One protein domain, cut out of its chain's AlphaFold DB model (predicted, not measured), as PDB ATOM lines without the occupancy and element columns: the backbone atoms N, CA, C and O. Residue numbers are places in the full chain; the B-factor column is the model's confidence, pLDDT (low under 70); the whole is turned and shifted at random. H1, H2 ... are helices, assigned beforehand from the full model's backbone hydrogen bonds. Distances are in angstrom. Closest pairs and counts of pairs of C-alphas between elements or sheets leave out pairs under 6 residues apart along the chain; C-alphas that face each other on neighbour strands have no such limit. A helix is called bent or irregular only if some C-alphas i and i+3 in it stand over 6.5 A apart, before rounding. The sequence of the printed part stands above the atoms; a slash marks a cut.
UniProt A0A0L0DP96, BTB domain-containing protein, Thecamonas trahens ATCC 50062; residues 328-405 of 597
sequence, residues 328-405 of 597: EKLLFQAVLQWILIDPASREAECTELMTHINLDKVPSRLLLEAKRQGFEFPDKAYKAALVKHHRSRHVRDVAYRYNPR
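AT A GLANCE: This is residues 328 to 405 of the 597 residues of the protein "BTB domain-containing protein" of Thecamonas trahens ATCC 50062 (UniProt A0A0L0DP96). One long helix, H4, begins at a small compact body and sticks out of it as an arm, with residues 391 to 405 standing free. The body holds a helical hairpin of H1 and H2, the short helix H3 running the same way as H1, and the first turns of H4, which cross H3 at a steep tilt. The printed part has 78 residues with four named helices, in the order H1, H2, H3, H4, and no named strand; the class is all helix. The whole is loose, with a radius of gyration of the C-alphas of 14.8 A, and spans 51 by 20 by 19 A, the arm making much of the length.

HOW THE PARTS SIT: H4, residues 380 to 402, touches H3, residues 364 to 372, with residues 382 to 389 alone. Their closest C-alphas, those of His 389 and Ser 364, are 6.3 A apart, and the two helices run opposite ways at a steep tilt of 65 degrees. H3 is close to H1, residues 328 to 341, but not clearly touching it: the closest C-alphas, those of Ala 370 and Leu 336, are 7.8 A apart. H1 and H3 run the same way at a shallow tilt of 14 degrees. H1 forms a helical hairpin with H2, residues 343 to 355. These two touch, with the C-alphas of Ile 339 and Arg 346 closest at 5.5 A, and run opposite ways at a shallow tilt of 19 degrees. H4 is apart from both H1 and H2, and H2 is apart from H3. In H3 and H4 every O i to N i+4 pair is within hydrogen-bond range; in H1 9 of 10 are, and in H2 4 of 9, beside 5 of 10 O i to N i+3 pairs.

IN THESE COORDINATES: H4, 23 residues from Lys 380 to Tyr 402, measures 32.3 A from first to last C-alpha and ends with C-alpha 402 at (-2.466, -41.810, -1.096). H1 runs from C-alpha 328 at (-26.687, -39.075, 23.603) over 20.5 A to Ile 341. H2, from Pro 343 to Thr 355, measures 17.8 A; it is irregular, but only just, with C-alphas 345 and 348 6.8 A apart, and its line is a rough one. H3 measures 12.2 A and begins with C-alpha 364 at (-15.684, -37.830, 19.132).

THE WHOLE: The two C-alphas farthest apart, those of Ser 345 and Arg 405, are 52.3 A apart. Without the free stretch, the body of 63 residues spans 31 by 20 by 20 A. The printed part has no cut; the link from H1 to H2 is tight, and those from H2 to H3 and from H3 to H4 are short. The mean pLDDT of the printed part is 82.7, and 12 residues are under 70: residues 378 to 379, 395 to 396 and 398 to 405.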
ATOM      1  N   GLU A 328     -27.800 -38.814  22.663       92.31
ATOM      2  CA  GLU A 328     -26.687 -39.075  23.603       92.31
ATOM      3  C   GLU A 328     -25.672 -37.928  23.699       92.31
ATOM      4  O   GLU A 328     -25.131 -37.635  24.759       92.31
ATOM      5  N   LYS A 329     -25.457 -37.207  22.590       93.56
ATOM      6  CA  LYS A 329     -24.645 -35.984  22.547       93.56
ATOM      7  C   LYS A 329     -25.059 -34.963  23.622       93.56
ATOM      8  O   LYS A 329     -24.192 -34.347  24.231       93.56
ATOM      9  N   LEU A 330     -26.362 -34.739  23.785       92.94
ATOM     10  CA  LEU A 330     -26.907 -33.748  24.712       92.94
ATOM     11  C   LEU A 330     -26.830 -34.239  26.154       92.94
ATOM     12  O   LEU A 330     -26.481 -33.446  27.018       92.94
ATOM     13  N   LEU A 331     -27.069 -35.532  26.395       93.44
ATOM     14  CA  LEU A 331     -26.886 -36.139  27.716       93.44
ATOM     15  C   LEU A 331     -25.443 -35.991  28.185       93.44
ATOM     16  O   LEU A 331     -25.190 -35.454  29.258       93.44
ATOM     17  N   PHE A 332     -24.496 -36.361  27.323       93.56
ATOM     18  CA  PHE A 332     -23.073 -36.203  27.599       93.56
ATOM     19  C   PHE A 332     -22.707 -34.746  27.911       93.56
ATOM     20  O   PHE A 332     -21.998 -34.473  28.875       93.56
ATOM     21  N   GLN A 333     -23.223 -33.793  27.129       93.06
ATOM     22  CA  GLN A 333     -22.968 -32.372  27.356       93.06
ATOM     23  C   GLN A 333     -23.580 -31.865  28.671       93.06
ATOM     24  O   GLN A 333     -22.923 -31.107  29.379       93.06
ATOM     25  N   ALA A 334     -24.802 -32.281  29.005       93.31
ATOM     26  CA  ALA A 334     -25.478 -31.880  30.234       93.31
ATOM     27  C   ALA A 334     -24.756 -32.423  31.477       93.31
ATOM     28  O   ALA A 334     -24.527 -31.677  32.425       93.31
ATOM     29  N   VAL A 335     -24.311 -33.685  31.448       93.50
ATOM     30  CA  VAL A 335     -23.531 -34.268  32.553       93.50
ATOM     31  C   VAL A 335     -22.168 -33.591  32.684       93.50
ATOM     32  O   VAL A 335     -21.763 -33.263  33.794       93.50
ATOM     33  N   LEU A 336     -21.484 -33.281  31.577       91.69
ATOM     34  CA  LEU A 336     -20.252 -32.484  31.633       91.69
ATOM     35  C   LEU A 336     -20.476 -31.112  32.275       91.69
ATOM     36  O   LEU A 336     -19.685 -30.692  33.115       91.69
ATOM     37  N   GLN A 337     -21.550 -30.412  31.903       92.38
ATOM     38  CA  GLN A 337     -21.889 -29.126  32.514       92.38
ATOM     39  C   GLN A 337     -22.203 -29.262  34.004       92.38
ATOM     40  O   GLN A 337     -21.801 -28.401  34.781       92.38
ATOM     41  N   TRP A 338     -22.869 -30.345  34.407       93.69
ATOM     42  CA  TRP A 338     -23.115 -30.644  35.812       93.69
ATOM     43  C   TRP A 338     -21.794 -30.856  36.571       93.69
ATOM     44  O   TRP A 338     -21.591 -30.233  37.608       93.69
ATOM     45  N   ILE A 339     -20.839 -31.620  36.037       92.31
ATOM     46  CA  ILE A 339     -19.538 -31.830  36.700       92.31
ATOM     47  C   ILE A 339     -18.750 -30.516  36.815       92.31
ATOM     48  O   ILE A 339     -18.148 -30.240  37.847       92.31
ATOM     49  N   LEU A 340     -18.787 -29.670  35.779       91.38
ATOM     50  CA  LEU A 340     -18.034 -28.410  35.737       91.38
ATOM     51  C   LEU A 340     -18.425 -27.395  36.823       91.38
ATOM     52  O   LEU A 340     -17.664 -26.460  37.064       91.38
ATOM     53  N   ILE A 341     -19.587 -27.548  37.463       92.00
ATOM     54  CA  ILE A 341     -20.031 -26.652  38.542       92.00
ATOM     55  C   ILE A 341     -19.257 -26.895  39.829       92.00
ATOM     56  O   ILE A 341     -18.883 -25.936  40.500       92.00
ATOM     57  N   ASP A 342     -19.018 -28.159  40.161       90.88
ATOM     58  CA  ASP A 342     -18.260 -28.542  41.345       90.88
ATOM     59  C   ASP A 342     -17.415 -29.785  41.041       90.88
ATOM     60  O   ASP A 342     -17.811 -30.906  41.364       90.88
ATOM     61  N   PRO A 343     -16.259 -29.609  40.377       88.56
ATOM     62  CA  PRO A 343     -15.448 -30.737  39.939       88.56
ATOM     63  C   PRO A 343     -14.934 -31.561  41.124       88.56
ATOM     64  O   PRO A 343     -14.841 -32.774  41.011       88.56
ATOM     65  N   ALA A 344     -14.662 -30.935  42.273       88.19
ATOM     66  CA  ALA A 344     -14.051 -31.617  43.411       88.19
ATOM     67  C   ALA A 344     -14.981 -32.656  44.057       88.19
ATOM     68  O   ALA A 344     -14.518 -33.730  44.430       88.19
ATOM     69  N   SER A 345     -16.277 -32.353  44.191       88.62
ATOM     70  CA  SER A 345     -17.244 -33.306  44.759       88.62
ATOM     71  C   SER A 345     -17.785 -34.284  43.713       88.62
ATOM     72  O   SER A 345     -18.023 -35.447  44.025       88.62
ATOM     73  N   ARG A 346     -17.934 -33.833  42.461       91.06
ATOM     74  CA  ARG A 346     -18.652 -34.564  41.404       91.06
ATOM     75  C   ARG A 346     -17.772 -35.478  40.556       91.06
ATOM     76  O   ARG A 346     -18.295 -36.298  39.804       91.06
ATOM     77  N   GLU A 347     -16.447 -35.357  40.637       85.62
ATOM     78  CA  GLU A 347     -15.522 -36.180  39.846       85.62
ATOM     79  C   GLU A 347     -15.617 -37.672  40.197       85.62
ATOM     80  O   GLU A 347     -15.605 -38.508  39.292       85.62
ATOM     81  N   ALA A 348     -15.811 -38.013  41.474       86.81
ATOM     82  CA  ALA A 348     -15.990 -39.402  41.904       86.81
ATOM     83  C   ALA A 348     -17.272 -40.035  41.328       86.81
ATOM     84  O   ALA A 348     -17.287 -41.205  40.954       86.81
ATOM     85  N   GLU A 349     -18.343 -39.251  41.209       89.25
ATOM     86  CA  GLU A 349     -19.658 -39.712  40.745       89.25
ATOM     87  C   GLU A 349     -19.775 -39.678  39.210       89.25
ATOM     88  O   GLU A 349     -20.548 -40.427  38.609       89.25
ATOM     89  N   CYS A 350     -18.957 -38.850  38.548       86.69
ATOM     90  CA  CYS A 350     -18.864 -38.759  37.090       86.69
ATOM     91  C   CYS A 350     -18.648 -40.128  36.451       86.69
ATOM     92  O   CYS A 350     -19.287 -40.466  35.453       86.69
ATOM     93  N   THR A 351     -17.752 -40.927  37.029       85.25
ATOM     94  CA  THR A 351     -17.371 -42.215  36.456       85.25
ATOM     95  C   THR A 351     -18.555 -43.161  36.385       85.25
ATOM     96  O   THR A 351     -18.705 -43.867  35.395       85.25
ATOM     97  N   GLU A 352     -19.416 -43.120  37.401       88.75
ATOM     98  CA  GLU A 352     -20.636 -43.911  37.464       88.75
ATOM     99  C   GLU A 352     -21.686 -43.383  36.479       88.75
ATOM    100  O   GLU A 352     -22.186 -44.140  35.647       88.75
ATOM    101  N   LEU A 353     -21.951 -42.071  36.488       90.94
ATOM    102  CA  LEU A 353     -22.932 -41.445  35.592       90.94
ATOM    103  C   LEU A 353     -22.601 -41.671  34.111       90.94
ATOM    104  O   LEU A 353     -23.498 -41.897  33.297       90.94
ATOM    105  N   MET A 354     -21.315 -41.661  33.756       88.44
ATOM    106  CA  MET A 354     -20.862 -41.888  32.384       88.44
ATOM    107  C   MET A 354     -21.103 -43.322  31.897       88.44
ATOM    108  O   MET A 354     -21.240 -43.510  30.690       88.44
ATOM    109  N   THR A 355     -21.226 -44.315  32.790       90.31
ATOM    110  CA  THR A 355     -21.559 -45.698  32.390       90.31
ATOM    111  C   THR A 355     -22.975 -45.830  31.829       90.31
ATOM    112  O   THR A 355     -23.247 -46.730  31.033       90.31
ATOM    113  N   HIS A 356     -23.869 -44.912  32.199       90.44
ATOM    114  CA  HIS A 356     -25.246 -44.884  31.712       90.44
ATOM    115  C   HIS A 356     -25.378 -44.211  30.336       90.44
ATOM    116  O   HIS A 356     -26.415 -44.342  29.691       90.44
ATOM    117  N   ILE A 357     -24.335 -43.523  29.854       91.75
ATOM    118  CA  ILE A 357     -24.343 -42.814  28.569       91.75
ATOM    119  C   ILE A 357     -23.696 -43.681  27.495       91.75
ATOM    120  O   ILE A 357     -22.584 -44.188  27.650       91.75
ATOM    121  N   ASN A 358     -24.343 -43.797  26.335       90.94
ATOM    122  CA  ASN A 358     -23.774 -44.563  25.234       90.94
ATOM    123  C   ASN A 358     -22.694 -43.754  24.489       90.94
ATOM    124  O   ASN A 358     -22.959 -43.088  23.480       90.94
ATOM    125  N   LEU A 359     -21.450 -43.846  24.971       89.19
ATOM    126  CA  LEU A 359     -20.295 -43.110  24.442       89.19
ATOM    127  C   LEU A 359     -19.999 -43.393  22.958       89.19
ATOM    128  O   LEU A 359     -19.460 -42.524  22.272       89.19
ATOM    129  N   ASP A 360     -20.402 -44.548  22.419       87.69
ATOM    130  CA  ASP A 360     -20.227 -44.875  20.994       87.69
ATOM    131  C   ASP A 360     -21.062 -43.983  20.066       87.69
ATOM    132  O   ASP A 360     -20.712 -43.784  18.896       87.69
ATOM    133  N   LYS A 361     -22.174 -43.444  20.578       89.31
ATOM    134  CA  LYS A 361     -23.058 -42.524  19.853       89.31
ATOM    135  C   LYS A 361     -22.651 -41.058  20.039       89.31
ATOM    136  O   LYS A 361     -23.174 -40.186  19.339       89.31
ATOM    137  N   VAL A 362     -21.720 -40.766  20.950       91.69
ATOM    138  CA  VAL A 362     -21.248 -39.403  21.210       91.69
ATOM    139  C   VAL A 362     -20.233 -38.989  20.135       91.69
ATOM    140  O   VAL A 362     -19.265 -39.706  19.866       91.69
ATOM    141  N   PRO A 363     -20.393 -37.811  19.499       90.56
ATOM    142  CA  PRO A 363     -19.421 -37.310  18.539       90.56
ATOM    143  C   PRO A 363     -18.042 -37.167  19.179       90.56
ATOM    144  O   PRO A 363     -17.861 -36.449  20.159       90.56
ATOM    145  N   SER A 364     -17.031 -37.760  18.559       86.00
ATOM    146  CA  SER A 364     -15.684 -37.830  19.132       86.00
ATOM    147  C   SER A 364     -15.006 -36.474  19.332       86.00
ATOM    148  O   SER A 364     -14.061 -36.368  20.105       86.00
ATOM    149  N   ARG A 365     -15.496 -35.420  18.661       88.25
ATOM    150  CA  ARG A 365     -15.071 -34.038  18.926       88.25
ATOM    151  C   ARG A 365     -15.343 -33.639  20.378       88.25
ATOM    152  O   ARG A 365     -14.459 -33.058  20.990       88.25
ATOM    153  N   LEU A 366     -16.509 -34.002  20.920       89.50
ATOM    154  CA  LEU A 366     -16.865 -33.715  22.312       89.50
ATOM    155  C   LEU A 366     -16.058 -34.567  23.286       89.50
ATOM    156  O   LEU A 366     -15.599 -34.055  24.297       89.50
ATOM    157  N   LEU A 367     -15.818 -35.840  22.955       88.81
ATOM    158  CA  LEU A 367     -14.967 -36.706  23.776       88.81
ATOM    159  C   LEU A 367     -13.548 -36.124  23.889       88.81
ATOM    160  O   LEU A 367     -13.008 -36.024  24.986       88.81
ATOM    161  N   LEU A 368     -12.965 -35.682  22.770       87.31
ATOM    162  CA  LEU A 368     -11.652 -35.032  22.754       87.31
ATOM    163  C   LEU A 368     -11.645 -33.695  23.502       87.31
ATOM    164  O   LEU A 368     -10.638 -33.354  24.115       87.31
ATOM    165  N   GLU A 369     -12.734 -32.931  23.437       89.62
ATOM    166  CA  GLU A 369     -12.875 -31.677  24.176       89.62
ATOM    167  C   GLU A 369     -12.925 -31.918  25.686       89.62
ATOM    168  O   GLU A 369     -12.177 -31.272  26.413       89.62
ATOM    169  N   ALA A 370     -13.684 -32.914  26.144       88.44
ATOM    170  CA  ALA A 370     -13.698 -33.318  27.547       88.44
ATOM    171  C   ALA A 370     -12.302 -33.755  28.027       88.44
ATOM    172  O   ALA A 370     -11.834 -33.305  29.069       88.44
ATOM    173  N   LYS A 371     -11.567 -34.529  27.212       86.88
ATOM    174  CA  LYS A 371     -10.173 -34.896  27.522       86.88
ATOM    175  C   LYS A 371      -9.264 -33.675  27.653       86.88
ATOM    176  O   LYS A 371      -8.409 -33.626  28.527       86.88
ATOM    177  N   ARG A 372      -9.424 -32.688  26.765       87.56
ATOM    178  CA  ARG A 372      -8.655 -31.432  26.812       87.56
ATOM    179  C   ARG A 372      -8.977 -30.604  28.051       87.56
ATOM    180  O   ARG A 372      -8.113 -29.863  28.500       87.56
ATOM    181  N   GLN A 373     -10.191 -30.727  28.577       86.56
ATOM    182  CA  GLN A 373     -10.607 -30.102  29.831       86.56
ATOM    183  C   GLN A 373     -10.081 -30.846  31.070       86.56
ATOM    184  O   GLN A 373     -10.322 -30.388  32.179       86.56
ATOM    185  N   GLY A 374      -9.324 -31.936  30.892       84.75
ATOM    186  CA  GLY A 374      -8.701 -32.682  31.985       84.75
ATOM    187  C   GLY A 374      -9.579 -33.779  32.577       84.75
ATOM    188  O   GLY A 374      -9.181 -34.379  33.563       84.75
ATOM    189  N   PHE A 375     -10.740 -34.078  31.982       81.75
ATOM    190  CA  PHE A 375     -11.580 -35.171  32.461       81.75
ATOM    191  C   PHE A 375     -10.937 -36.522  32.148       81.75
ATOM    192  O   PHE A 375     -10.832 -36.928  30.981       81.75
ATOM    193  N   GLU A 376     -10.518 -37.224  33.197       74.81
ATOM    194  CA  GLU A 376     -10.065 -38.604  33.106       74.81
ATOM    195  C   GLU A 376     -11.256 -39.546  33.254       74.81
ATOM    196  O   GLU A 376     -11.813 -39.742  34.329       74.81
ATOM    197  N   PHE A 377     -11.668 -40.149  32.141       73.75
ATOM    198  CA  PHE A 377     -12.696 -41.181  32.164       73.75
ATOM    199  C   PHE A 377     -12.033 -42.539  32.423       73.75
ATOM    200  O   PHE A 377     -11.191 -42.964  31.616       73.75
ATOM    201  N   PRO A 378     -12.408 -43.260  33.493       64.38
ATOM    202  CA  PRO A 378     -11.851 -44.582  33.776       64.38
ATOM    203  C   PRO A 378     -12.334 -45.643  32.783       64.38
ATOM    204  O   PRO A 378     -11.738 -46.717  32.677       64.38
ATOM    205  N   ASP A 379     -13.395 -45.351  32.030       68.06
ATOM    206  CA  ASP A 379     -14.080 -46.350  31.231       68.06
ATOM    207  C   ASP A 379     -13.245 -46.828  30.027       68.06
ATOM    208  O   ASP A 379     -12.779 -46.057  29.173       68.06
ATOM    209  N   LYS A 380     -13.098 -48.154  29.923       75.56
ATOM    210  CA  LYS A 380     -12.561 -48.823  28.732       75.56
ATOM    211  C   LYS A 380     -13.374 -48.446  27.492       75.56
ATOM    212  O   LYS A 380     -12.781 -48.317  26.419       75.56
ATOM    213  N   ALA A 381     -14.682 -48.212  27.628       71.19
ATOM    214  CA  ALA A 381     -15.546 -47.774  26.536       71.19
ATOM    215  C   ALA A 381     -15.161 -46.380  26.024       71.19
ATOM    216  O   ALA A 381     -15.093 -46.174  24.813       71.19
ATOM    217  N   TYR A 382     -14.797 -45.450  26.912       75.50
ATOM    218  CA  TYR A 382     -14.304 -44.133  26.509       75.50
ATOM    219  C   TYR A 382     -13.012 -44.247  25.690       75.50
ATOM    220  O   TYR A 382     -12.902 -43.682  24.597       75.50
ATOM    221  N   LYS A 383     -12.042 -45.040  26.170       79.81
ATOM    222  CA  LYS A 383     -10.795 -45.305  25.431       79.81
ATOM    223  C   LYS A 383     -11.081 -45.977  24.086       79.81
ATOM    224  O   LYS A 383     -10.508 -45.569  23.075       79.81
ATOM    225  N   ALA A 384     -11.991 -46.948  24.039       79.56
ATOM    226  CA  ALA A 384     -12.390 -47.631  22.811       79.56
ATOM    227  C   ALA A 384     -13.056 -46.678  21.802       79.56
ATOM    228  O   ALA A 384     -12.679 -46.677  20.627       79.56
ATOM    229  N   ALA A 385     -13.971 -45.816  22.253       76.56
ATOM    230  CA  ALA A 385     -14.621 -44.800  21.427       76.56
ATOM    231  C   ALA A 385     -13.602 -43.789  20.870       76.56
ATOM    232  O   ALA A 385     -13.636 -43.444  19.681       76.56
ATOM    233  N   LEU A 386     -12.627 -43.375  21.688       76.69
ATOM    234  CA  LEU A 386     -11.535 -42.501  21.258       76.69
ATOM    235  C   LEU A 386     -10.642 -43.189  20.212       76.69
ATOM    236  O   LEU A 386     -10.325 -42.601  19.178       76.69
ATOM    237  N   VAL A 387     -10.268 -44.452  20.437       81.19
ATOM    238  CA  VAL A 387      -9.448 -45.245  19.506       81.19
ATOM    239  C   VAL A 387     -10.180 -45.467  18.184       81.19
ATOM    240  O   VAL A 387      -9.580 -45.299  17.121       81.19
ATOM    241  N   LYS A 388     -11.480 -45.777  18.213       79.88
ATOM    242  CA  LYS A 388     -12.326 -45.902  17.014       79.88
ATOM    243  C   LYS A 388     -12.325 -44.606  16.203       79.88
ATOM    244  O   LYS A 388     -12.209 -44.645  14.976       79.88
ATOM    245  N   HIS A 389     -12.371 -43.458  16.878       74.00
ATOM    246  CA  HIS A 389     -12.244 -42.166  16.217       74.00
ATOM    247  C   HIS A 389     -10.863 -41.941  15.602       74.00
ATOM    248  O   HIS A 389     -10.772 -41.581  14.427       74.00
ATOM    249  N   HIS A 390      -9.794 -42.181  16.366       75.19
ATOM    250  CA  HIS A 390      -8.425 -42.035  15.879       75.19
ATOM    251  C   HIS A 390      -8.158 -42.939  14.673       75.19
ATOM    252  O   HIS A 390      -7.584 -42.473  13.692       75.19
ATOM    253  N   ARG A 391      -8.663 -44.178  14.679       77.56
ATOM    254  CA  ARG A 391      -8.605 -45.088  13.526       77.56
ATOM    255  C   ARG A 391      -9.378 -44.542  12.326       77.56
ATOM    256  O   ARG A 391      -8.829 -44.508  11.234       77.56
ATOM    257  N   SER A 392     -10.609 -44.054  12.506       75.38
ATOM    258  CA  SER A 392     -11.393 -43.464  11.402       75.38
ATOM    259  C   SER A 392     -10.721 -42.229  10.791       75.38
ATOM    260  O   SER A 392     -10.813 -42.011   9.582       75.38
ATOM    261  N   ARG A 393     -10.051 -41.419  11.618       72.81
ATOM    262  CA  ARG A 393      -9.330 -40.224  11.176       72.81
ATOM    263  C   ARG A 393      -8.024 -40.584  10.476       72.81
ATOM    264  O   ARG A 393      -7.791 -40.085   9.388       72.81
ATOM    265  N   HIS A 394      -7.251 -41.515  11.033       71.56
ATOM    266  CA  HIS A 394      -6.021 -42.004  10.415       71.56
ATOM    267  C   HIS A 394      -6.293 -42.674   9.064       71.56
ATOM    268  O   HIS A 394      -5.610 -42.375   8.098       71.56
ATOM    269  N   VAL A 395      -7.342 -43.497   8.953       69.62
ATOM    270  CA  VAL A 395      -7.746 -44.095   7.668       69.62
ATOM    271  C   VAL A 395      -8.130 -43.021   6.648       69.62
ATOM    272  O   VAL A 395      -7.755 -43.137   5.486       69.62
ATOM    273  N   ARG A 396      -8.828 -41.957   7.068       67.56
ATOM    274  CA  ARG A 396      -9.126 -40.814   6.193       67.56
ATOM    275  C   ARG A 396      -7.864 -40.067   5.777       67.56
ATOM    276  O   ARG A 396      -7.676 -39.849   4.591       67.56
ATOM    277  N   ASP A 397      -6.994 -39.721   6.717       70.19
ATOM    278  CA  ASP A 397      -5.754 -38.989   6.438       70.19
ATOM    279  C   ASP A 397      -4.811 -39.799   5.533       70.19
ATOM    280  O   ASP A 397      -4.201 -39.244   4.622       70.19
ATOM    281  N   VAL A 398      -4.737 -41.121   5.725       68.12
ATOM    282  CA  VAL A 398      -4.019 -42.049   4.840       68.12
ATOM    283  C   VAL A 398      -4.675 -42.072   3.458       68.12
ATOM    284  O   VAL A 398      -3.986 -41.857   2.466       68.12
ATOM    285  N   ALA A 399      -5.997 -42.239   3.357       63.16
ATOM    286  CA  ALA A 399      -6.694 -42.208   2.069       63.16
ATOM    287  C   ALA A 399      -6.483 -40.881   1.312       63.16
ATOM    288  O   ALA A 399      -6.239 -40.899   0.105       63.16
ATOM    289  N   TYR A 400      -6.492 -39.744   2.016       69.25
ATOM    290  CA  TYR A 400      -6.223 -38.428   1.432       69.25
ATOM    291  C   TYR A 400      -4.776 -38.267   0.958       69.25
ATOM    292  O   TYR A 400      -4.552 -37.656  -0.085       69.25
ATOM    293  N   ARG A 401      -3.799 -38.825   1.683       69.69
ATOM    294  CA  ARG A 401      -2.387 -38.795   1.268       69.69
ATOM    295  C   ARG A 401      -2.110 -39.677   0.055       69.69
ATOM    296  O   ARG A 401      -1.319 -39.287  -0.794       69.69
ATOM    297  N   TYR A 402      -2.743 -40.846  -0.028       69.25
ATOM    298  CA  TYR A 402      -2.466 -41.810  -1.096       69.25
ATOM    299  C   TYR A 402      -3.292 -41.588  -2.366       69.25
ATOM    300  O   TYR A 402      -2.899 -42.081  -3.421       69.25
ATOM    301  N   ASN A 403      -4.413 -40.861  -2.310       58.56
ATOM    302  CA  ASN A 403      -5.185 -40.576  -3.516       58.56
ATOM    303  C   ASN A 403      -5.941 -39.233  -3.445       58.56
ATOM    304  O   ASN A 403      -7.135 -39.199  -3.131       58.56
ATOM    305  N   PRO A 404      -5.283 -38.109  -3.786       59.47
ATOM    306  CA  PRO A 404      -5.906 -36.788  -3.745       59.47
ATOM    307  C   PRO A 404      -7.094 -36.645  -4.709       59.47
ATOM    308  O   PRO A 404      -7.921 -35.765  -4.504       59.47
ATOM    309  N   ARG A 405      -7.255 -37.528  -5.709       54.72
ATOM    310  CA  ARG A 405      -8.404 -37.523  -6.638       54.72
ATOM    311  C   ARG A 405      -9.692 -38.111  -6.040       54.72
ATOM    312  O   ARG A 405     -10.771 -37.807  -6.535       54.72
TER     313      ARG A 405